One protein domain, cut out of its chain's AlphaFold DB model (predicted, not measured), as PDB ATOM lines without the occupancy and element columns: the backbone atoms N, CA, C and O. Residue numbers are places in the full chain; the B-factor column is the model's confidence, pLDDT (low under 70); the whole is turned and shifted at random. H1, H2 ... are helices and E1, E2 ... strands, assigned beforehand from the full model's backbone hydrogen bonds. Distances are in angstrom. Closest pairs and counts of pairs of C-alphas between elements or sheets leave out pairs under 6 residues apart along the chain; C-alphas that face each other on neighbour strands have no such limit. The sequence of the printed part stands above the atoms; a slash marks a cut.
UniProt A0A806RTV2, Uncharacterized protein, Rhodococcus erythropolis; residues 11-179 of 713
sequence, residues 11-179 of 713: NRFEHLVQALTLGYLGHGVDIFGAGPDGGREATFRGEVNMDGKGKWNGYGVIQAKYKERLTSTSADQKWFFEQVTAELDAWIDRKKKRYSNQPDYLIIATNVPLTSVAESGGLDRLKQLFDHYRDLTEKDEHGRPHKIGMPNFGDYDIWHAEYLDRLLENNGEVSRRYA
ATOM      1  N   ASN A  11     124.079  91.074 142.659       75.44
ATOM      2  CA  ASN A  11     124.189  92.535 142.733       75.44
ATOM      3  C   ASN A  11     125.587  93.044 142.336       75.44
ATOM      4  O   ASN A  11     125.719  94.049 141.648       75.44
ATOM      5  N   ARG A  12     126.672  92.359 142.729       75.50
ATOM      6  CA  ARG A  12     128.026  92.813 142.345       75.50
ATOM      7  C   ARG A  12     128.341  92.510 140.893       75.50
ATOM      8  O   ARG A  12     129.134  93.225 140.293       75.50
ATOM      9  N   PHE A  13     127.742  91.459 140.336       82.81
ATOM     10  CA  PHE A  13     127.835  91.200 138.909       82.81
ATOM     11  C   PHE A  13     127.121  92.300 138.110       82.81
ATOM     12  O   PHE A  13     127.690  92.792 137.141       82.81
ATOM     13  N   GLU A  14     125.948  92.760 138.554       83.94
ATOM     14  CA  GLU A  14     125.262  93.931 137.981       83.94
ATOM     15  C   GLU A  14     126.145  95.187 138.048       83.94
ATOM     16  O   GLU A  14     126.418  95.800 137.014       83.94
ATOM     17  N   HIS A  15     126.699  95.512 139.221       78.88
ATOM     18  CA  HIS A  15     127.609  96.656 139.385       78.88
ATOM     19  C   HIS A  15     128.878  96.538 138.521       78.88
ATOM     20  O   HIS A  15     129.358  97.535 137.976       78.88
ATOM     21  N   LEU A  16     129.426  95.327 138.361       83.19
ATOM     22  CA  LEU A  16     130.563  95.082 137.475       83.19
ATOM     23  C   LEU A  16     130.191  95.388 136.023       83.19
ATOM     24  O   LEU A  16     130.944  96.063 135.323       83.19
ATOM     25  N   VAL A  17     129.029  94.914 135.574       86.69
ATOM     26  CA  VAL A  17     128.530  95.150 134.215       86.69
ATOM     27  C   VAL A  17     128.283  96.637 133.982       86.69
ATOM     28  O   VAL A  17     128.688  97.148 132.940       86.69
ATOM     29  N   GLN A  18     127.707  97.356 134.945       84.50
ATOM     30  CA  GLN A  18     127.528  98.811 134.870       84.50
ATOM     31  C   GLN A  18     128.875  99.542 134.739       84.50
ATOM     32  O   GLN A  18     129.043 100.368 133.839       84.50
ATOM     33  N   ALA A  19     129.864  99.186 135.566       80.44
ATOM     34  CA  ALA A  19     131.204  99.776 135.514       80.44
ATOM     35  C   ALA A  19     131.920  99.492 134.181       80.44
ATOM     36  O   ALA A  19     132.511 100.398 133.591       80.44
ATOM     37  N   LEU A  20     131.835  98.256 133.676       84.25
ATOM     38  CA  LEU A  20     132.364  97.890 132.359       84.25
ATOM     39  C   LEU A  20     131.638  98.630 131.233       84.25
ATOM     40  O   LEU A  20     132.278  99.048 130.275       84.25
ATOM     41  N   THR A  21     130.329  98.845 131.362       85.06
ATOM     42  CA  THR A  21     129.530  99.585 130.378       85.06
ATOM     43  C   THR A  21     129.955 101.042 130.290       85.06
ATOM     44  O   THR A  21     130.145 101.538 129.183       85.06
ATOM     45  N   LEU A  22     130.179 101.715 131.421       81.94
ATOM     46  CA  LEU A  22     130.724 103.076 131.423       81.94
ATOM     47  C   LEU A  22     132.124 103.137 130.812       81.94
ATOM     48  O   LEU A  22     132.402 104.035 130.020       81.94
ATOM     49  N   GLY A  23     132.992 102.182 131.159       77.19
ATOM     50  CA  GLY A  23     134.349 102.114 130.612       77.19
ATOM     51  C   GLY A  23     134.376 101.852 129.104       77.19
ATOM     52  O   GLY A  23     135.214 102.406 128.399       77.19
ATOM     53  N   TYR A  24     133.442 101.037 128.604       80.44
ATOM     54  CA  TYR A  24     133.398 100.603 127.207       80.44
ATOM     55  C   TYR A  24     132.597 101.544 126.290       80.44
ATOM     56  O   TYR A  24     133.043 101.833 125.183       80.44
ATOM     57  N   LEU A  25     131.437 102.050 126.731       80.56
ATOM     58  CA  LEU A  25     130.538 102.895 125.922       80.56
ATOM     59  C   LEU A  25     130.659 104.401 126.218       80.56
ATOM     60  O   LEU A  25     130.213 105.219 125.412       80.56
ATOM     61  N   GLY A  26     131.254 104.790 127.351       73.00
ATOM     62  CA  GLY A  26     131.449 106.187 127.747       73.00
ATOM     63  C   GLY A  26     130.221 106.867 128.376       73.00
ATOM     64  O   GLY A  26     129.267 106.227 128.809       73.00
ATOM     65  N   HIS A  27     130.248 108.205 128.435       63.09
ATOM     66  CA  HIS A  27     129.307 109.045 129.204       63.09
ATOM     67  C   HIS A  27     127.869 109.150 128.647       63.09
ATOM     68  O   HIS A  27     127.067 109.902 129.189       63.09
ATOM     69  N   GLY A  28     127.526 108.432 127.571       65.38
ATOM     70  CA  GLY A  28     126.174 108.406 126.986       65.38
ATOM     71  C   GLY A  28     125.221 107.383 127.624       65.38
ATOM     72  O   GLY A  28     124.160 107.108 127.063       65.38
ATOM     73  N   VAL A  29     125.629 106.781 128.745       78.44
ATOM     74  CA  VAL A  29     124.946 105.672 129.416       78.44
ATOM     75  C   VAL A  29     124.320 106.146 130.728       78.44
ATOM     76  O   VAL A  29     125.016 106.640 131.611       78.44
ATOM     77  N   ASP A  30     123.018 105.925 130.875       78.94
ATOM     78  CA  ASP A  30     122.264 106.095 132.114       78.94
ATOM     79  C   ASP A  30     122.257 104.774 132.901       78.94
ATOM     80  O   ASP A  30     121.795 103.749 132.390       78.94
ATOM     81  N   ILE A  31     122.748 104.792 134.142       73.56
ATOM     82  CA  ILE A  31     122.751 103.635 135.054       73.56
ATOM     83  C   ILE A  31     121.506 103.657 135.941       73.56
ATOM     84  O   ILE A  31     121.110 104.712 136.442       73.56
ATOM     85  N   PHE A  32     120.922 102.484 136.185       67.00
ATOM     86  CA  PHE A  32     119.838 102.311 137.151       67.00
ATOM     87  C   PHE A  32     120.394 101.732 138.465       67.00
ATOM     88  O   PHE A  32     121.221 100.823 138.456       67.00
ATOM     89  N   GLY A  33     119.998 102.315 139.601       54.66
ATOM     90  CA  GLY A  33     120.350 101.811 140.935       54.66
ATOM     91  C   GLY A  33     119.359 100.751 141.422       54.66
ATOM     92  O   GLY A  33     118.304 100.601 140.828       54.66
ATOM     93  N   ALA A  34     119.663 100.069 142.530       44.94
ATOM     94  CA  ALA A  34     118.877  98.937 143.029       44.94
ATOM     95  C   ALA A  34     117.365  99.237 143.202       44.94
ATOM     96  O   ALA A  34     116.965  99.966 144.116       44.94
ATOM     97  N   GLY A  35     116.519  98.621 142.366       49.84
ATOM     98  CA  GLY A  35     115.057  98.703 142.449       49.84
ATOM     99  C   GLY A  35     114.331  97.746 141.486       49.84
ATOM    100  O   GLY A  35     114.944  96.922 140.811       49.84
ATOM    101  N   PRO A  36     112.984  97.774 141.408       47.53
ATOM    102  CA  PRO A  36     112.241  97.061 140.368       47.53
ATOM    103  C   PRO A  36     112.431  97.761 139.008       47.53
ATOM    104  O   PRO A  36     111.507  98.364 138.460       47.53
ATOM    105  N   ASP A  37     113.632  97.652 138.437       54.59
ATOM    106  CA  ASP A  37     114.112  98.479 137.314       54.59
ATOM    107  C   ASP A  37     113.538  98.077 135.955       54.59
ATOM    108  O   ASP A  37     113.859  98.633 134.896       54.59
ATOM    109  N   GLY A  38     112.627  97.104 135.967       57.22
ATOM    110  CA  GLY A  38     112.099  96.521 134.752       57.22
ATOM    111  C   GLY A  38     113.224  95.892 133.939       57.22
ATOM    112  O   GLY A  38     113.135  95.932 132.720       57.22
ATOM    113  N   GLY A  39     114.214  95.270 134.596       59.12
ATOM    114  CA  GLY A  39     115.303  94.503 133.971       59.12
ATOM    115  C   GLY A  39     116.228  95.357 133.116       59.12
ATOM    116  O   GLY A  39     116.452  95.030 131.962       59.12
ATOM    117  N   ARG A  40     116.691  96.499 133.613       71.81
ATOM    118  CA  ARG A  40     117.606  97.380 132.882       71.81
ATOM    119  C   ARG A  40     118.702  97.773 133.854       71.81
ATOM    120  O   ARG A  40     118.401  98.502 134.787       71.81
ATOM    121  N   GLU A  41     119.927  97.313 133.623       79.94
ATOM    122  CA  GLU A  41     121.066  97.697 134.471       79.94
ATOM    123  C   GLU A  41     121.616  99.056 134.054       79.94
ATOM    124  O   GLU A  41     121.964  99.898 134.876       79.94
ATOM    125  N   ALA A  42     121.655  99.278 132.743       81.88
ATOM    126  CA  ALA A  42     122.022 100.542 132.145       81.88
ATOM    127  C   ALA A  42     121.325 100.694 130.789       81.88
ATOM    128  O   ALA A  42     120.899  99.713 130.170       81.88
ATOM    129  N   THR A  43     121.185 101.926 130.314       87.12
ATOM    130  CA  THR A  43     120.649 102.225 128.982       87.12
ATOM    131  C   THR A  43     121.435 103.334 128.316       87.12
ATOM    132  O   THR A  43     121.984 104.179 129.006       87.12
ATOM    133  N   PHE A  44     121.434 103.390 126.989       87.19
ATOM    134  CA  PHE A  44     121.937 104.552 126.254       87.19
ATOM    135  C   PHE A  44     120.891 105.048 125.257       87.19
ATOM    136  O   PHE A  44     120.055 104.278 124.774       87.19
ATOM    137  N   ARG A  45     120.932 106.344 124.945       85.69
ATOM    138  CA  ARG A  45     120.160 106.948 123.851       85.69
ATOM    139  C   ARG A  45     121.078 107.789 122.977       85.69
ATOM    140  O   ARG A  45     121.636 108.775 123.445       85.69
ATOM    141  N   GLY A  46     121.164 107.433 121.700       84.25
ATOM    142  CA  GLY A  46     121.980 108.137 120.713       84.25
ATOM    143  C   GLY A  46     123.131 107.282 120.202       84.25
ATOM    144  O   GLY A  46     123.025 106.056 120.165       84.25
ATOM    145  N   GLU A  47     124.200 107.941 119.760       84.81
ATOM    146  CA  GLU A  47     125.316 107.297 119.072       84.81
ATOM    147  C   GLU A  47     126.336 106.709 120.060       84.81
ATOM    148  O   GLU A  47     126.917 107.439 120.862       84.81
ATOM    149  N   VAL A  48     126.586 105.402 119.963       85.12
ATOM    150  CA  VAL A  48     127.654 104.691 120.682       85.12
ATOM    151  C   VAL A  48     128.503 103.891 119.697       85.12
ATOM    152  O   VAL A  48     128.009 103.398 118.680       85.12
ATOM    153  N   ASN A  49     129.800 103.769 119.976       82.31
ATOM    154  CA  ASN A  49     130.716 102.998 119.141       82.31
ATOM    155  C   ASN A  49     130.943 101.611 119.754       82.31
ATOM    156  O   ASN A  49     131.472 101.517 120.856       82.31
ATOM    157  N   MET A  50     130.560 100.554 119.038       80.81
ATOM    158  CA  MET A  50     130.769  99.167 119.453       80.81
ATOM    159  C   MET A  50     131.967  98.579 118.708       80.81
ATOM    160  O   MET A  50     131.921  98.421 117.479       80.81
ATOM    161  N   ASP A  51     133.028  98.207 119.428       70.12
ATOM    162  CA  ASP A  51     134.186  97.568 118.796       70.12
ATOM    163  C   ASP A  51     133.766  96.283 118.069       70.12
ATOM    164  O   ASP A  51     133.059  95.424 118.594       70.12
ATOM    165  N   GLY A  52     134.175  96.170 116.804       71.06
ATOM    166  CA  GLY A  52     133.838  95.037 115.937       71.06
ATOM    167  C   GLY A  52     132.414  95.035 115.360       71.06
ATOM    168  O   GLY A  52     132.160  94.250 114.448       71.06
ATOM    169  N   LYS A  53     131.510  95.914 115.817       75.19
ATOM    170  CA  LYS A  53     130.118  96.028 115.322       75.19
ATOM    171  C   LYS A  53     129.768  97.393 114.717       75.19
ATOM    172  O   LYS A  53     128.734  97.526 114.065       75.19
ATOM    173  N   GLY A  54     130.649  98.382 114.852       80.38
ATOM    174  CA  GLY A  54     130.477  99.716 114.282       80.38
ATOM    175  C   GLY A  54     129.632 100.634 115.165       80.38
ATOM    176  O   GLY A  54     129.511 100.431 116.370       80.38
ATOM    177  N   LYS A  55     129.065 101.684 114.567       85.19
ATOM    178  CA  LYS A  55     128.293 102.701 115.291       85.19
ATOM    179  C   LYS A  55     126.832 102.290 115.423       85.19
ATOM    180  O   LYS A  55     126.154 102.083 114.416       85.19
ATOM    181  N   TRP A  56     126.343 102.218 116.653       89.81
ATOM    182  CA  TRP A  56     124.923 102.086 116.965       89.81
ATOM    183  C   TRP A  56     124.339 103.468 117.240       89.81
ATOM    184  O   TRP A  56     125.000 104.288 117.867       89.81
ATOM    185  N   ASN A  57     123.124 103.749 116.765       88.88
ATOM    186  CA  ASN A  57     122.450 105.027 117.006       88.88
ATOM    187  C   ASN A  57     120.962 104.797 117.282       88.88
ATOM    188  O   ASN A  57     120.193 104.545 116.355       88.88
ATOM    189  N   GLY A  58     120.569 104.851 118.552       88.56
ATOM    190  CA  GLY A  58     119.201 104.545 118.979       88.56
ATOM    191  C   GLY A  58     119.097 104.322 120.483       88.56
ATOM    192  O   GLY A  58     119.953 104.779 121.242       88.56
ATOM    193  N   TYR A  59     118.035 103.645 120.918       90.00
ATOM    194  CA  TYR A  59     117.840 103.247 122.308       90.00
ATOM    195  C   TYR A  59     118.425 101.857 122.566       90.00
ATOM    196  O   TYR A  59     117.955 100.861 122.015       90.00
ATOM    197  N   GLY A  60     119.431 101.784 123.433       89.69
ATOM    198  CA  GLY A  60     120.033 100.527 123.854       89.69
ATOM    199  C   GLY A  60     119.758 100.185 125.308       89.69
ATOM    200  O   GLY A  60     119.693 101.067 126.167       89.69
ATOM    201  N   VAL A  61     119.630  98.891 125.586       89.94
ATOM    202  CA  VAL A  61     119.491  98.348 126.942       89.94
ATOM    203  C   VAL A  61     120.665  97.418 127.237       89.94
ATOM    204  O   VAL A  61     121.072  96.631 126.385       89.94
ATOM    205  N   ILE A  62     121.195  97.495 128.455       90.75
ATOM    206  CA  ILE A  62     122.200  96.581 128.992       90.75
ATOM    207  C   ILE A  62     121.568  95.772 130.125       90.75
ATOM    208  O   ILE A  62     120.899  96.326 131.002       90.75
ATOM    209  N   GLN A  63     121.783  94.457 130.102       89.69
ATOM    210  CA  GLN A  63     121.286  93.532 131.115       89.69
ATOM    211  C   GLN A  63     122.354  92.580 131.616       89.69
ATOM    212  O   GLN A  63     123.073  91.970 130.825       89.69
ATOM    213  N   ALA A  64     122.372  92.369 132.927       90.38
ATOM    214  CA  ALA A  64     123.172  91.342 133.560       90.38
ATOM    215  C   ALA A  64     122.301  90.112 133.873       90.38
ATOM    216  O   ALA A  64     121.198  90.223 134.403       90.38
ATOM    217  N   LYS A  65     122.783  88.916 133.526       90.50
ATOM    218  CA  LYS A  65     122.166  87.630 133.877       90.50
ATOM    219  C   LYS A  65     123.208  86.762 134.574       90.50
ATOM    220  O   LYS A  65     124.073  86.167 133.925       90.50
ATOM    221  N   TYR A  66     123.118  86.689 135.897       89.56
ATOM    222  CA  TYR A  66     124.084  85.987 136.734       89.56
ATOM    223  C   TYR A  66     123.552  84.639 137.234       89.56
ATOM    224  O   TYR A  66     122.431  84.538 137.732       89.56
ATOM    225  N   LYS A  67     124.381  83.596 137.128       86.94
ATOM    226  CA  LYS A  67     124.117  82.266 137.682       86.94
ATOM    227  C   LYS A  67     125.045  81.997 138.863       86.94
ATOM    228  O   LYS A  67     126.252  81.868 138.683       86.94
ATOM    229  N   GLU A  68     124.473  81.850 140.054       81.06
ATOM    230  CA  GLU A  68     125.232  81.695 141.307       81.06
ATOM    231  C   GLU A  68     126.058  80.403 141.370       81.06
ATOM    232  O   GLU A  68     127.179  80.394 141.868       81.06
ATOM    233  N   ARG A  69     125.527  79.299 140.831       81.12
ATOM    234  CA  ARG A  69     126.231  78.011 140.775       81.12
ATOM    235  C   ARG A  69     126.296  77.499 139.346       81.12
ATOM    236  O   ARG A  69     125.276  77.105 138.774       81.12
ATOM    237  N   LEU A  70     127.506  77.482 138.797       81.94
ATOM    238  CA  LEU A  70     127.808  76.793 137.547       81.94
ATOM    239  C   LEU A  70     127.981  75.297 137.830       81.94
ATOM    240  O   LEU A  70     128.523  74.907 138.864       81.94
ATOM    241  N   THR A  71     127.469  74.458 136.937       80.62
ATOM    242  CA  THR A  71     127.416  73.000 137.123       80.62
ATOM    243  C   THR A  71     128.058  72.278 135.951       80.62
ATOM    244  O   THR A  71     129.060  71.588 136.107       80.62
ATOM    245  N   SER A  72     127.488  72.441 134.761       78.12
ATOM    246  CA  SER A  72     128.005  71.908 133.508       78.12
ATOM    247  C   SER A  72     127.625  72.852 132.380       78.12
ATOM    248  O   SER A  72     126.519  73.398 132.365       78.12
ATOM    249  N   THR A  73     128.502  72.978 131.385       76.00
ATOM    250  CA  THR A  73     128.335  73.922 130.272       76.00
ATOM    251  C   THR A  73     126.968  73.800 129.590       76.00
ATOM    252  O   THR A  73     126.351  74.810 129.275       76.00
ATOM    253  N   SER A  74     126.436  72.583 129.421       79.06
ATOM    254  CA  SER A  74     125.122  72.375 128.794       79.06
ATOM    255  C   SER A  74     123.952  72.850 129.666       79.06
ATOM    256  O   SER A  74     123.068  73.552 129.170       79.06
ATOM    257  N   ALA A  75     123.941  72.512 130.961       82.31
ATOM    258  CA  ALA A  75     122.877  72.926 131.880       82.31
ATOM    259  C   ALA A  75     122.918  74.437 132.164       82.31
ATOM    260  O   ALA A  75     121.879  75.082 132.318       82.31
ATOM    261  N   ASP A  76     124.119  75.012 132.217       85.69
ATOM    262  CA  ASP A  76     124.333  76.439 132.442       85.69
ATOM    263  C   ASP A  76     123.907  77.266 131.228       85.69
ATOM    264  O   ASP A  76     123.176  78.243 131.389       85.69
ATOM    265  N   GLN A  77     124.240  76.817 130.013       86.12
ATOM    266  CA  GLN A  77     123.734  77.434 128.786       86.12
ATOM    267  C   GLN A  77     122.216  77.331 128.679       86.12
ATOM    268  O   GLN A  77     121.574  78.321 128.345       86.12
ATOM    269  N   LYS A  78     121.621  76.172 128.994       86.31
ATOM    270  CA  LYS A  78     120.159  76.010 128.966       86.31
ATOM    271  C   LYS A  78     119.466  77.041 129.862       86.31
ATOM    272  O   LYS A  78     118.554  77.716 129.402       86.31
ATOM    273  N   TRP A  79     119.947  77.197 131.097       91.06
ATOM    274  CA  TRP A  79     119.455  78.226 132.016       91.06
ATOM    275  C   TRP A  79     119.590  79.632 131.417       91.06
ATOM    276  O   TRP A  79     118.636  80.403 131.458       91.06
ATOM    277  N   PHE A  80     120.737  79.957 130.813       89.75
ATOM    278  CA  PHE A  80     120.951  81.270 130.201       89.75
ATOM    279  C   PHE A  80     119.949  81.537 129.069       89.75
ATOM    280  O   PHE A  80     119.312  82.586 129.051       89.75
ATOM    281  N   PHE A  81     119.730  80.567 128.177       89.06
ATOM    282  CA  PHE A  81     118.728  80.682 127.113       89.06
ATOM    283  C   PHE A  81     117.304  80.852 127.655       89.06
ATOM    284  O   PHE A  81     116.552  81.657 127.113       89.06
ATOM    285  N   GLU A  82     116.935  80.150 128.731       90.25
ATOM    286  CA  GLU A  82     115.639  80.334 129.402       90.25
ATOM    287  C   GLU A  82     115.490  81.767 129.946       90.25
ATOM    288  O   GLU A  82     114.439  82.381 129.765       90.25
ATOM    289  N   GLN A  83     116.550  82.340 130.534       91.00
ATOM    290  CA  GLN A  83     116.545  83.727 131.018       91.00
ATOM    291  C   GLN A  83     116.431  84.756 129.887       91.00
ATOM    292  O   GLN A  83     115.673  85.717 130.013       91.00
ATOM    293  N   VAL A  84     117.165  84.567 128.786       89.56
ATOM    294  CA  VAL A  84     117.093  85.461 127.617       89.56
ATOM    295  C   VAL A  84     115.716  85.375 126.956       89.56
ATOM    296  O   VAL A  84     115.139  86.400 126.610       89.56
ATOM    297  N   THR A  85     115.148  84.174 126.836       90.38
ATOM    298  CA  THR A  85     113.808  83.973 126.256       90.38
ATOM    299  C   THR A  85     112.738  84.673 127.093       90.38
ATOM    300  O   THR A  85     111.962  85.458 126.556       90.38
ATOM    301  N   ALA A  86     112.755  84.480 128.418       89.25
ATOM    302  CA  ALA A  86     111.819  85.142 129.328       89.25
ATOM    303  C   ALA A  86     111.908  86.677 129.257       89.25
ATOM    304  O   ALA A  86     110.909  87.378 129.436       89.25
ATOM    305  N   GLU A  87     113.103  87.204 128.991       88.69
ATOM    306  CA  GLU A  87     113.315  88.629 128.793       88.69
ATOM    307  C   GLU A  87     112.705  89.133 127.477       88.69
ATOM    308  O   GLU A  87     111.967  90.121 127.480       88.69
ATOM    309  N   LEU A  88     112.972  88.441 126.366       89.25
ATOM    310  CA  LEU A  88     112.424  88.782 125.052       89.25
ATOM    311  C   LEU A  88     110.893  88.701 125.041       89.25
ATOM    312  O   LEU A  88     110.237  89.617 124.539       89.25
ATOM    313  N   ASP A  89     110.321  87.680 125.688       89.06
ATOM    314  CA  ASP A  89     108.876  87.541 125.899       89.06
ATOM    315  C   ASP A  89     108.285  88.759 126.624       89.06
ATOM    316  O   ASP A  89     107.234  89.276 126.241       89.06
ATOM    317  N   ALA A  90     108.976  89.273 127.646       86.75
ATOM    318  CA  ALA A  90     108.502  90.420 128.414       86.75
ATOM    319  C   ALA A  90     108.451  91.727 127.598       86.75
ATOM    320  O   ALA A  90     107.676  92.622 127.945       86.75
ATOM    321  N   TRP A  91     109.249  91.858 126.535       87.25
ATOM    322  CA  TRP A  91     109.234  93.019 125.636       87.25
ATOM    323  C   TRP A  91     108.203  92.922 124.504       87.25
ATOM    324  O   TRP A  91     107.806  93.959 123.967       87.25
ATOM    325  N   ILE A  92     107.751  91.718 124.146       87.62
ATOM    326  CA  ILE A  92     106.679  91.528 123.152       87.62
ATOM    327  C   ILE A  92     105.288  91.388 123.797       87.62
ATOM    328  O   ILE A  92     104.274  91.618 123.136       87.62
ATOM    329  N   ASP A  93     105.208  91.093 125.100       85.19
ATOM    330  CA  ASP A  93     103.943  91.038 125.841       85.19
ATOM    331  C   ASP A  93     103.355  92.441 126.088       85.19
ATOM    332  O   ASP A  93     103.795  93.191 126.964       85.19
ATOM    333  N   ARG A  94     102.266  92.754 125.374       82.56
ATOM    334  CA  ARG A  94     101.502  94.014 125.473       82.56
ATOM    335  C   ARG A  94     101.013  94.359 126.882       82.56
ATOM    336  O   ARG A  94     100.677  95.515 127.136       82.56
ATOM    337  N   LYS A  95     100.930  93.387 127.796       82.12
ATOM    338  CA  LYS A  95     100.505  93.610 129.189       82.12
ATOM    339  C   LYS A  95     101.638  94.121 130.078       82.12
ATOM    340  O   LYS A  95     101.375  94.600 131.183       82.12
ATOM    341  N   LYS A  96     102.896  94.009 129.644       81.81
ATOM    342  CA  LYS A  96     104.068  94.432 130.416       81.81
ATOM    343  C   LYS A  96     104.426  95.878 130.086       81.81
ATOM    344  O   LYS A  96     104.408  96.296 128.934       81.81
ATOM    345  N   LYS A  97     104.880  96.628 131.098       78.50
ATOM    346  CA  LYS A  97     105.406  98.000 130.927       78.50
ATOM    347  C   LYS A  97     106.585  98.080 129.945       78.50
ATOM    348  O   LYS A  97     106.866  99.145 129.413       78.50
ATOM    349  N   ARG A  98     107.284  96.963 129.727       79.88
ATOM    350  CA  ARG A  98     108.428  96.858 128.818       79.88
ATOM    351  C   ARG A  98     108.028  96.968 127.338       79.88
ATOM    352  O   ARG A  98     108.831  97.468 126.561       79.88
ATOM    353  N   TYR A  99     106.795  96.615 126.959       82.19
ATOM    354  CA  TYR A  99     106.328  96.670 125.564       82.19
ATOM    355  C   TYR A  99     106.387  98.076 124.947       82.19
ATOM    356  O   TYR A  99     106.669  98.223 123.764       82.19
ATOM    357  N   SER A 100     106.159  99.129 125.738       78.56
ATOM    358  CA  SER A 100     106.216 100.510 125.238       78.56
ATOM    359  C   SER A 100     107.641 101.047 125.052       78.56
ATOM    360  O   SER A 100     107.798 102.118 124.478       78.56
ATOM    361  N   ASN A 101     108.662 100.337 125.544       82.50
ATOM    362  CA  ASN A 101     110.071 100.739 125.513       82.50
ATOM    363  C   ASN A 101     110.941  99.589 124.978       82.50
ATOM    364  O   ASN A 101     111.871  99.142 125.652       82.50
ATOM    365  N   GLN A 102     110.607  99.078 123.791       86.81
ATOM    366  CA  GLN A 102     111.429  98.070 123.121       86.81
ATOM    367  C   GLN A 102     112.800  98.667 122.755       86.81
ATOM    368  O   GLN A 102     112.841  99.789 122.243       86.81
ATOM    369  N   PRO A 103     113.911  97.961 123.031       89.38
ATOM    370  CA  PRO A 103     115.235  98.414 122.634       89.38
ATOM    371  C   PRO A 103     115.445  98.290 121.121       89.38
ATOM    372  O   PRO A 103     115.005  97.318 120.507       89.38
ATOM    373  N   ASP A 104     116.187  99.236 120.547       89.94
ATOM    374  CA  ASP A 104     116.773  99.098 119.211       89.94
ATOM    375  C   ASP A 104     118.031  98.211 119.273       89.94
ATOM    376  O   ASP A 104     118.330  97.490 118.322       89.94
ATOM    377  N   TYR A 105     118.744  98.226 120.408       91.25
ATOM    378  CA  TYR A 105     119.966  97.448 120.635       91.25
ATOM    379  C   TYR A 105     120.003  96.806 122.023       91.25
ATOM    380  O   TYR A 105     119.552  97.404 123.003       91.25
ATOM    381  N   LEU A 106     120.585  95.611 122.139       90.44
ATOM    382  CA  LEU A 106     120.661  94.899 123.418       90.44
ATOM    383  C   LEU A 106     122.060  94.359 123.715       90.44
ATOM    384  O   LEU A 106     122.628  93.641 122.902       90.44
ATOM    385  N   ILE A 107     122.576  94.633 124.911       91.12
ATOM    386  CA  ILE A 107     123.796  94.010 125.435       91.12
ATOM    387  C   ILE A 107     123.409  93.091 126.592       91.12
ATOM    388  O   ILE A 107     122.811  93.541 127.571       91.12
ATOM    389  N   ILE A 108     123.754  91.807 126.493       91.31
ATOM    390  CA  ILE A 108     123.519  90.832 127.564       91.31
ATOM    391  C   ILE A 108     124.856  90.367 128.128       91.31
ATOM    392  O   ILE A 108     125.630  89.701 127.443       91.31
ATOM    393  N   ALA A 109     125.107  90.669 129.396       92.06
ATOM    394  CA  ALA A 109     126.266  90.194 130.132       92.06
ATOM    395  C   ALA A 109     125.912  88.981 130.999       92.06
ATOM    396  O   ALA A 109     124.895  88.974 131.693       92.06
ATOM    397  N   THR A 110     126.749  87.943 130.990       91.69
ATOM    398  CA  THR A 110     126.540  86.739 131.805       91.69
ATOM    399  C   THR A 110     127.852  86.087 132.228       91.69
ATOM    400  O   THR A 110     128.819  86.049 131.471       91.69
ATOM    401  N   ASN A 111     127.875  85.513 133.434       89.25
ATOM    402  CA  ASN A 111     128.993  84.707 133.926       89.25
ATOM    403  C   ASN A 111     128.989  83.262 133.381       89.25
ATOM    404  O   ASN A 111     129.839  82.460 133.764       89.25
ATOM    405  N   VAL A 112     128.040  82.908 132.507       87.44
ATOM    406  CA  VAL A 112     127.969  81.589 131.866       87.44
ATOM    407  C   VAL A 112     128.872  81.550 130.618       87.44
ATOM    408  O   VAL A 112     128.774  82.436 129.765       87.44
ATOM    409  N   PRO A 113     129.737  80.530 130.454       83.56
ATOM    410  CA  PRO A 113     130.534  80.366 129.240       83.56
ATOM    411  C   PRO A 113     129.678  79.882 128.054       83.56
ATOM    412  O   PRO A 113     128.911  78.915 128.156       83.56
ATOM    413  N   LEU A 114     129.842  80.526 126.896       81.94
ATOM    414  CA  LEU A 114     129.179  80.150 125.644       81.94
ATOM    415  C   LEU A 114     130.141  79.371 124.737       81.94
ATOM    416  O   LEU A 114     131.289  79.754 124.556       81.94
ATOM    417  N   THR A 115     129.673  78.260 124.163       67.44
ATOM    418  CA  THR A 115     130.475  77.389 123.289       67.44
ATOM    419  C   THR A 115     130.534  77.944 121.867       67.44
ATOM    420  O   THR A 115     129.521  78.372 121.315       67.44
ATOM    421  N   SER A 116     131.714  77.875 121.248       55.16
ATOM    422  CA  SER A 116     132.026  78.418 119.916       55.16
ATOM    423  C   SER A 116     131.929  77.393 118.772       55.16
ATOM    424  O   SER A 116     132.545  77.568 117.724       55.16
ATOM    425  N   VAL A 117     131.167  76.306 118.947       50.72
ATOM    426  CA  VAL A 117     130.986  75.286 117.895       50.72
ATOM    427  C   VAL A 117     130.236  75.901 116.709       50.72
ATOM    428  O   VAL A 117     129.148  76.436 116.889       50.72
ATOM    429  N   ALA A 118     130.788  75.815 115.499       34.97
ATOM    430  CA  ALA A 118     130.122  76.311 114.295       34.97
ATOM    431  C   ALA A 118     128.780  75.585 114.050       34.97
ATOM    432  O   ALA A 118     128.677  74.375 114.257       34.97
ATOM    433  N   GLU A 119     127.752  76.331 113.640       41.56
ATOM    434  CA  GLU A 119     126.392  75.893 113.269       41.56
ATOM    435  C   GLU A 119     125.519  75.332 114.410       41.56
ATOM    436  O   GLU A 119     124.322  75.104 114.226       41.56
ATOM    437  N   SER A 120     126.077  75.125 115.607       54.59
ATOM    438  CA  SER A 120     125.359  74.564 116.769       54.59
ATOM    439  C   SER A 120     125.743  75.177 118.121       54.59
ATOM    440  O   SER A 120     125.155  74.828 119.150       54.59
ATOM    441  N   GLY A 121     126.720  76.086 118.133       62.16
ATOM    442  CA  GLY A 121     127.231  76.757 119.322       62.16
ATOM    443  C   GLY A 121     126.243  77.754 119.921       62.16
ATOM    444  O   GLY A 121     125.224  78.115 119.326       62.16
ATOM    445  N   GLY A 122     126.555  78.221 121.132       68.94
ATOM    446  CA  GLY A 122     125.700  79.152 121.872       68.94
ATOM    447  C   GLY A 122     125.443  80.466 121.121       68.94
ATOM    448  O   GLY A 122     124.341  81.004 121.187       68.94
ATOM    449  N   LEU A 123     126.421  80.949 120.351       72.50
ATOM    450  CA  LEU A 123     126.301  82.195 119.585       72.50
ATOM    451  C   LEU A 123     125.341  82.070 118.388       72.50
ATOM    452  O   LEU A 123     124.525  82.966 118.171       72.50
ATOM    453  N   ASP A 124     125.363  80.945 117.664       76.31
ATOM    454  CA  ASP A 124     124.456  80.705 116.531       76.31
ATOM    455  C   ASP A 124     123.006  80.533 116.993       76.31
ATOM    456  O   ASP A 124     122.074  81.048 116.374       76.31
ATOM    457  N   ARG A 125     122.812  79.863 118.136       79.81
ATOM    458  CA  ARG A 125     121.497  79.750 118.781       79.81
ATOM    459  C   ARG A 125     120.947  81.104 119.219       79.81
ATOM    460  O   ARG A 125     119.752  81.337 119.066       79.81
ATOM    461  N   LEU A 126     121.794  81.998 119.735       83.12
ATOM    462  CA  LEU A 126     121.381  83.363 120.080       83.12
ATOM    463  C   LEU A 126     120.959  84.139 118.837       83.12
ATOM    464  O   LEU A 126     119.913  84.778 118.860       83.12
ATOM    465  N   LYS A 127     121.700  84.007 117.734       83.38
ATOM    466  CA  LYS A 127     121.328  84.640 116.465       83.38
ATOM    467  C   LYS A 127     119.949  84.188 115.989       83.38
ATOM    468  O   LYS A 127     119.097  85.026 115.713       83.38
ATOM    469  N   GLN A 128     119.707  82.876 115.975       85.94
ATOM    470  CA  GLN A 128     118.401  82.313 115.616       85.94
ATOM    471  C   GLN A 128     117.282  82.799 116.547       85.94
ATOM    472  O   GLN A 128     116.183  83.082 116.078       85.94
ATOM    473  N   LEU A 129     117.559  82.918 117.851       87.44
ATOM    474  CA  LEU A 129     116.603  83.421 118.835       87.44
ATOM    475  C   LEU A 129     116.242  84.889 118.562       87.44
ATOM    476  O   LEU A 129     115.064  85.214 118.445       87.44
ATOM    477  N   PHE A 130     117.228  85.773 118.399       88.19
ATOM    478  CA  PHE A 130     116.971  87.186 118.106       88.19
ATOM    479  C   PHE A 130     116.302  87.394 116.744       88.19
ATOM    480  O   PHE A 130     115.364  88.183 116.655       88.19
ATOM    481  N   ASP A 131     116.710  86.657 115.705       86.75
ATOM    482  CA  ASP A 131     116.052  86.693 114.393       86.75
ATOM    483  C   ASP A 131     114.578  86.257 114.503       86.75
ATOM    484  O   ASP A 131     113.693  86.906 113.943       86.75
ATOM    485  N   HIS A 132     114.291  85.213 115.293       88.25
ATOM    486  CA  HIS A 132     112.924  84.760 115.557       88.25
ATOM    487  C   HIS A 132     112.067  85.847 116.218       88.25
ATOM    488  O   HIS A 132     110.973  86.126 115.731       88.25
ATOM    489  N   TYR A 133     112.554  86.495 117.282       88.19
ATOM    490  CA  TYR A 133     111.808  87.553 117.980       88.19
ATOM    491  C   TYR A 133     111.728  88.863 117.186       88.19
ATOM    492  O   TYR A 133     110.731  89.579 117.298       88.19
ATOM    493  N   ARG A 134     112.720  89.182 116.347       85.81
ATOM    494  CA  ARG A 134     112.661  90.335 115.436       85.81
ATOM    495  C   ARG A 134     111.559  90.152 114.397       85.81
ATOM    496  O   ARG A 134     110.815  91.094 114.126       85.81
ATOM    497  N   ASP A 135     111.435  88.951 113.833       85.62
ATOM    498  CA  ASP A 135     110.549  88.660 112.697       85.62
ATOM    499  C   ASP A 135     109.253  87.926 113.083       85.62
ATOM    500  O   ASP A 135     108.483  87.508 112.213       85.62
ATOM    501  N   LEU A 136     108.965  87.830 114.385       85.94
ATOM    502  CA  LEU A 136     107.782  87.159 114.913       85.94
ATOM    503  C   LEU A 136     106.487  87.800 114.390       85.94
ATOM    504  O   LEU A 136     106.240  89.004 114.548       85.94
ATOM    505  N   THR A 137     105.635  86.971 113.788       83.62
ATOM    506  CA  THR A 137     104.328  87.360 113.253       83.62
ATOM    507  C   THR A 137     103.231  86.453 113.795       83.62
ATOM    508  O   THR A 137     103.421  85.250 113.962       83.62
ATOM    509  N   GLU A 138     102.066  87.034 114.049       82.06
ATOM    510  CA  GLU A 138     100.844  86.335 114.432       82.06
ATOM    511  C   GLU A 138      99.776  86.615 113.379       82.06
ATOM    512  O   GLU A 138      99.747  87.692 112.784       82.06
ATOM    513  N   LYS A 139      98.909  85.647 113.092       78.88
ATOM    514  CA  LYS A 139      97.808  85.869 112.151       78.88
ATOM    515  C   LYS A 139      96.685  86.616 112.863       78.88
ATOM    516  O   LYS A 139      96.231  86.167 113.910       78.88
ATOM    517  N   ASP A 140      96.234  87.723 112.283       73.75
ATOM    518  CA  ASP A 140      95.040  88.421 112.758       73.75
ATOM    519  C   ASP A 140      93.771  87.562 112.559       73.75
ATOM    520  O   ASP A 140      93.800  86.499 111.931       73.75
ATOM    521  N   GLU A 141      92.627  88.040 113.057       74.56
ATOM    522  CA  GLU A 141      91.315  87.378 112.915       74.56
ATOM    523  C   GLU A 141      90.910  87.107 111.446       74.56
ATOM    524  O   GLU A 141      89.994  86.331 111.183       74.56
ATOM    525  N   HIS A 142      91.607  87.716 110.480       75.94
ATOM    526  CA  HIS A 142      91.383  87.600 109.039       75.94
ATOM    527  C   HIS A 142      92.505  86.820 108.322       75.94
ATOM    528  O   HIS A 142      92.545  86.783 107.091       75.94
ATOM    529  N   GLY A 143      93.421  86.188 109.065       74.31
ATOM    530  CA  GLY A 143      94.513  85.376 108.529       74.31
ATOM    531  C   GLY A 143      95.699  86.164 107.960       74.31
ATOM    532  O   GLY A 143      96.588  85.549 107.361       74.31
ATOM    533  N   ARG A 144      95.743  87.491 108.129       77.62
ATOM    534  CA  ARG A 144      96.857  88.336 107.679       77.62
ATOM    535  C   ARG A 144      97.992  88.304 108.705       77.62
ATOM    536  O   ARG A 144      97.723  88.416 109.899       77.62
ATOM    537  N   PRO A 145      99.256  88.160 108.275       76.00
ATOM    538  CA  PRO A 145     100.391  88.201 109.187       76.00
ATOM    539  C   PRO A 145     100.555  89.615 109.761       76.00
ATOM    540  O   PRO A 145     100.778  90.576 109.026       76.00
ATOM    541  N   HIS A 146     100.451  89.729 111.080       78.12
ATOM    542  CA  HIS A 146     100.674  90.935 111.869       78.12
ATOM    543  C   HIS A 146     101.977  90.782 112.658       78.12
ATOM    544  O   HIS A 146     102.167  89.792 113.362       78.12
ATOM    545  N   LYS A 147     102.903  91.740 112.541       79.25
ATOM    546  CA  LYS A 147     104.202  91.676 113.231       79.25
ATOM    547  C   LYS A 147     104.001  91.970 114.723       79.25
ATOM    548  O   LYS A 147     103.558  93.060 115.084       79.25
ATOM    549  N   ILE A 148     104.279  90.979 115.570       82.88
ATOM    550  CA  ILE A 148     104.162  91.054 117.041       82.88
ATOM    551  C   ILE A 148     105.524  91.058 117.744       82.88
ATOM    552  O   ILE A 148     105.585  91.262 118.951       82.88
ATOM    553  N   GLY A 149     106.598  90.827 116.985       82.38
ATOM    554  CA  GLY A 149     107.975  90.865 117.456       82.38
ATOM    555  C   GLY A 149     108.521  92.274 117.705       82.38
ATOM    556  O   GLY A 149     107.774  93.222 117.946       82.38
ATOM    557  N   MET A 150     109.842  92.413 117.594       85.19
ATOM    558  CA  MET A 150     110.569  93.682 117.747       85.19
ATOM    559  C   MET A 150     111.047  94.208 116.382       85.19
ATOM    560  O   MET A 150     112.185  93.960 115.984       85.19
ATOM    561  N   PRO A 151     110.205  94.916 115.610       79.38
ATOM    562  CA  PRO A 151     110.523  95.285 114.229       79.38
ATOM    563  C   PRO A 151     111.683  96.274 114.085       79.38
ATOM    564  O   PRO A 151     112.313  96.285 113.031       79.38
ATOM    565  N   ASN A 152     111.950  97.080 115.117       84.50
ATOM    566  CA  ASN A 152     113.006  98.094 115.120       84.50
ATOM    567  C   ASN A 152     114.336  97.569 115.687       84.50
ATOM    568  O   ASN A 152     115.304  98.317 115.755       84.50
ATOM    569  N   PHE A 153     114.389  96.295 116.090       88.00
ATOM    570  CA  PHE A 153     115.588  95.704 116.668       88.00
ATOM    571  C   PHE A 153     116.704  95.612 115.623       88.00
ATOM    572  O   PHE A 153     116.582  94.891 114.629       88.00
ATOM    573  N   GLY A 154     117.775  96.368 115.853       85.88
ATOM    574  CA  GLY A 154     118.919  96.485 114.965       85.88
ATOM    575  C   GLY A 154     119.921  95.357 115.170       85.88
ATOM    576  O   GLY A 154     120.152  94.567 114.256       85.88
ATOM    577  N   ASP A 155     120.534  95.292 116.352       89.56
ATOM    578  CA  ASP A 155     121.591  94.320 116.662       89.56
ATOM    579  C   ASP A 155     121.714  94.073 118.180       89.56
ATOM    580  O   ASP A 155     121.143  94.794 119.000       89.56
ATOM    581  N   TYR A 156     122.477  93.050 118.563       90.06
ATOM    582  CA  TYR A 156     122.764  92.698 119.952       90.06
ATOM    583  C   TYR A 156     124.246  92.411 120.181       90.06
ATOM    584  O   TYR A 156     124.957  92.044 119.253       90.06
ATOM    585  N   ASP A 157     124.716  92.512 121.417       89.00
ATOM    586  CA  ASP A 157     126.045  92.056 121.821       89.00
ATOM    587  C   ASP A 157     125.965  91.188 123.080       89.00
ATOM    588  O   ASP A 157     125.020  91.290 123.868       89.00
ATOM    589  N   ILE A 158     126.928  90.282 123.249       88.81
ATOM    590  CA  ILE A 158     126.932  89.334 124.366       88.81
ATOM    591  C   ILE A 158     128.279  89.353 125.063       88.81
ATOM    592  O   ILE A 158     129.287  88.894 124.527       88.81
ATOM    593  N   TRP A 159     128.263  89.775 126.320       90.25
ATOM    594  CA  TRP A 159     129.420  89.711 127.199       90.25
ATOM    595  C   TRP A 159     129.328  88.442 128.043       90.25
ATOM    596  O   TRP A 159     128.942  88.461 129.210       90.25
ATOM    597  N   HIS A 160     129.620  87.304 127.418       88.06
ATOM    598  CA  HIS A 160     129.735  86.021 128.116       88.06
ATOM    599  C   HIS A 160     131.023  85.959 128.950       88.06
ATOM    600  O   HIS A 160     131.905  86.798 128.774       88.06
ATOM    601  N   ALA A 161     131.176  84.929 129.790       84.88
ATOM    602  CA  ALA A 161     132.301  84.802 130.727       84.88
ATOM    603  C   ALA A 161     133.676  85.124 130.099       84.88
ATOM    604  O   ALA A 161     134.341  86.062 130.515       84.88
ATOM    605  N   GLU A 162     134.056  84.442 129.014       83.19
ATOM    606  CA  GLU A 162     135.353  84.682 128.350       83.19
ATOM    607  C   GLU A 162     135.495  86.071 127.693       83.19
ATOM    608  O   GLU A 162     136.613  86.540 127.476       83.19
ATOM    609  N   TYR A 163     134.390  86.728 127.327       84.94
ATOM    610  CA  TYR A 163     134.424  88.091 126.791       84.94
ATOM    611  C   TYR A 163     134.593  89.108 127.923       84.94
ATOM    612  O   TYR A 163     135.393  90.033 127.800       84.94
ATOM    613  N   LEU A 164     133.910  88.889 129.052       85.88
ATOM    614  CA  LEU A 164     134.089  89.672 130.276       85.88
ATOM    615  C   LEU A 164     135.532  89.598 130.781       85.88
ATOM    616  O   LEU A 164     136.072  90.628 131.174       85.88
ATOM    617  N   ASP A 165     136.185  88.436 130.686       80.75
ATOM    618  CA  ASP A 165     137.607  88.290 131.013       80.75
ATOM    619  C   ASP A 165     138.477  89.276 130.212       80.75
ATOM    620  O   ASP A 165     139.330  89.961 130.771       80.75
ATOM    621  N   ARG A 166     138.224  89.402 128.903       82.25
ATOM    622  CA  ARG A 166     138.964  90.322 128.017       82.25
ATOM    623  C   ARG A 166     138.598  91.784 128.257       82.25
ATOM    624  O   ARG A 166     139.468  92.651 128.213       82.25
ATOM    625  N   LEU A 167     137.323  92.074 128.525       81.69
ATOM    626  CA  LEU A 167     136.882  93.423 128.893       81.69
ATOM    627  C   LEU A 167     137.551  93.892 130.187       81.69
ATOM    628  O   LEU A 167     137.966  95.048 130.269       81.69
ATOM    629  N   LEU A 168     137.691  93.001 131.170       78.00
ATOM    630  CA  LEU A 168     138.414  93.258 132.413       78.00
ATOM    631  C   LEU A 168     139.904  93.511 132.157       78.00
ATOM    632  O   LEU A 168     140.453  94.465 132.702       78.00
ATOM    633  N   GLU A 169     140.554  92.723 131.300       76.25
ATOM    634  CA  GLU A 169     141.959  92.957 130.924       76.25
ATOM    635  C   GLU A 169     142.180  94.336 130.294       76.25
ATOM    636  O   GLU A 169     143.153  95.016 130.625       76.25
ATOM    637  N   ASN A 170     141.256  94.768 129.435       75.50
ATOM    638  CA  ASN A 170     141.326  96.070 128.774       75.50
ATOM    639  C   ASN A 170     140.939  97.238 129.705       75.50
ATOM    640  O   ASN A 170     141.352  98.370 129.462       75.50
ATOM    641  N   ASN A 171     140.207  96.974 130.794       71.12
ATOM    642  CA  ASN A 171     139.809  97.962 131.802       71.12
ATOM    643  C   ASN A 171     140.601  97.776 133.104       71.12
ATOM    644  O   ASN A 171     140.074  97.340 134.131       71.12
ATOM    645  N   GLY A 172     141.884  98.150 133.068       65.56
ATOM    646  CA  GLY A 172     142.828  97.921 134.166       65.56
ATOM    647  C   GLY A 172     142.401  98.480 135.532       65.56
ATOM    648  O   GLY A 172     142.712  97.862 136.548       65.56
ATOM    649  N   GLU A 173     141.676  99.602 135.588       66.25
ATOM    650  CA  GLU A 173     141.134 100.129 136.854       66.25
ATOM    651  C   GLU A 173     140.005  99.259 137.420       66.25
ATOM    652  O   GLU A 173     140.018  98.935 138.607       66.25
ATOM    653  N   VAL A 174     139.056  98.838 136.576       69.81
ATOM    654  CA  VAL A 174     137.946  97.962 136.984       69.81
ATOM    655  C   VAL A 174     138.502  96.614 137.442       69.81
ATOM    656  O   VAL A 174     138.193  96.152 138.535       69.81
ATOM    657  N   SER A 175     139.416  96.027 136.671       67.44
ATOM    658  CA  SER A 175     140.087  94.771 137.021       67.44
ATOM    659  C   SER A 175     140.822  94.828 138.366       67.44
ATOM    660  O   SER A 175     140.707  93.891 139.156       67.44
ATOM    661  N   ARG A 176     141.507  95.938 138.688       67.31
ATOM    662  CA  ARG A 176     142.147  96.124 140.005       67.31
ATOM    663  C   ARG A 176     141.133  96.227 141.144       67.31
ATOM    664  O   ARG A 176     141.336  95.597 142.174       67.31
ATOM    665  N   ARG A 177     140.038  96.975 140.964       67.00
ATOM    666  CA  ARG A 177     139.005  97.152 142.008       67.00
ATOM    667  C   ARG A 177     138.258  95.853 142.323       67.00
ATOM    668  O   ARG A 177     137.925  95.600 143.473       67.00
ATOM    669  N   TYR A 178     138.046  95.006 141.317       68.06
ATOM    670  CA  TYR A 178     137.390  93.702 141.466       68.06
ATOM    671  C   TYR A 178     138.383  92.544 141.710       68.06
ATOM    672  O   TYR A 178     137.979  91.383 141.760       68.06
ATOM    673  N   ALA A 179     139.680  92.827 141.885       63.19
ATOM    674  CA  ALA A 179     140.743  91.821 141.921       63.19
ATOM    675  C   ALA A 179     140.525  90.722 142.978       63.19
ATOM    676  O   ALA A 179     140.686  89.546 142.660       63.19
TER     677      ALA A 179
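This is residues 11 to 179 of the 713 residues of an uncharacterized protein of Rhodococcus erythropolis (UniProt A0A806RTV2). A twisted, curled sheet of five strands has helix H1 lying lengthwise over one face, while H2 and H4 run side by side as a helix pair that only grazes the sheet. The small hairpin E5 E6 reaches away at one end of the longest axis, and H5 and H6 lie at the other. The printed part has 169 residues, in the order H1 E1 E2 E3 H2 H3 E4 H4 E5 E6 E7 H5 H6, in the mixed class of helices and strands. The mixed sheet runs E1 E2 E3 E4 E7. The whole is compact, with a radius of gyration of the C-alphas of 16.6 A, yet elongated, spanning 60 by 36 by 32 A.

H1, residues 11 to 25, begins at C-alpha 11 (124.189, 92.535, 142.733) and is 20.7 A long. E1 is residues 29 to 31, E2 residues 42 to 50, and E3 residues 54 to 65, 24.5 A long. E2 bends by 110 degrees at residue 46 and E3 by 103 degrees at residue 57. H2, residues 73 to 92, is 28.8 A long. H3 is residues 97 to 101, and E4 residues 105 to 110. H4, residues 122 to 134, is 18.3 A long. E5 is residues 137 to 139, E6 residues 145 to 147, E7 residues 155 to 159, and H5 residues 161 to 170. H6, residues 172 to 177, ends at C-alpha 177 (139.005, 97.152, 142.008).

H1 is on one face of the sheet, which makes two layers, helix and sheet; its height over the sheet is 7.4 A, it lies over E3 and runs along the strands, at 4 degrees to E3 on the local plane, and the closest C-alphas of H1 and E3 are those of Glu 14 and Ala 64, 5.5 A apart. E1, E2 and E3 form a meander, each strand the antiparallel neighbour of the one before, with N 30 and O 43 at 2.8 A and N 46 and O 58 at 3.0 A. E3, H2, H3 and E4 make a strand-helix-strand unit, two parallel neighbour strands joined through helices, with a right-handed crossover; N 63 and O 107 are 2.9 A apart. E4 and E7 are parallel, N 108 and O 157 at 3.0 A. H2 and H4 touch at a shallow tilt of 14 degrees, the same way; the closest C-alphas are Leu 88 and Tyr 133, 7.2 A. H2 and H3 touch only at the corner, Trp 91 to Tyr 99, 4.7 A between C-alphas. H5 only grazes the sheet with residues 161 to 167. H1 and H6 only just touch, with 3 pairs of C-alphas within 8 A, the closest Ala 19 and Val 174, 7.1 A. E5 and E6 form a hairpin, N 138 and O 146 at 2.8 A. In H1, H2, H4 and H6 every O i to N i+4 pair is within hydrogen-bond range; H5 has 5 of 6, and H3 0 of 1 with 1 of 2 O i to N i+3 pairs.

The two C-alphas farthest apart, His 142 and Arg 176, are 60.1 A apart. The printed part has no cut. The link E4 to H4, 11 residues, is long. Mean pLDDT of the printed part is 79.9; residues 27 to 28, 32 to 39, 115 to 122 and 172 to 179 are under 70.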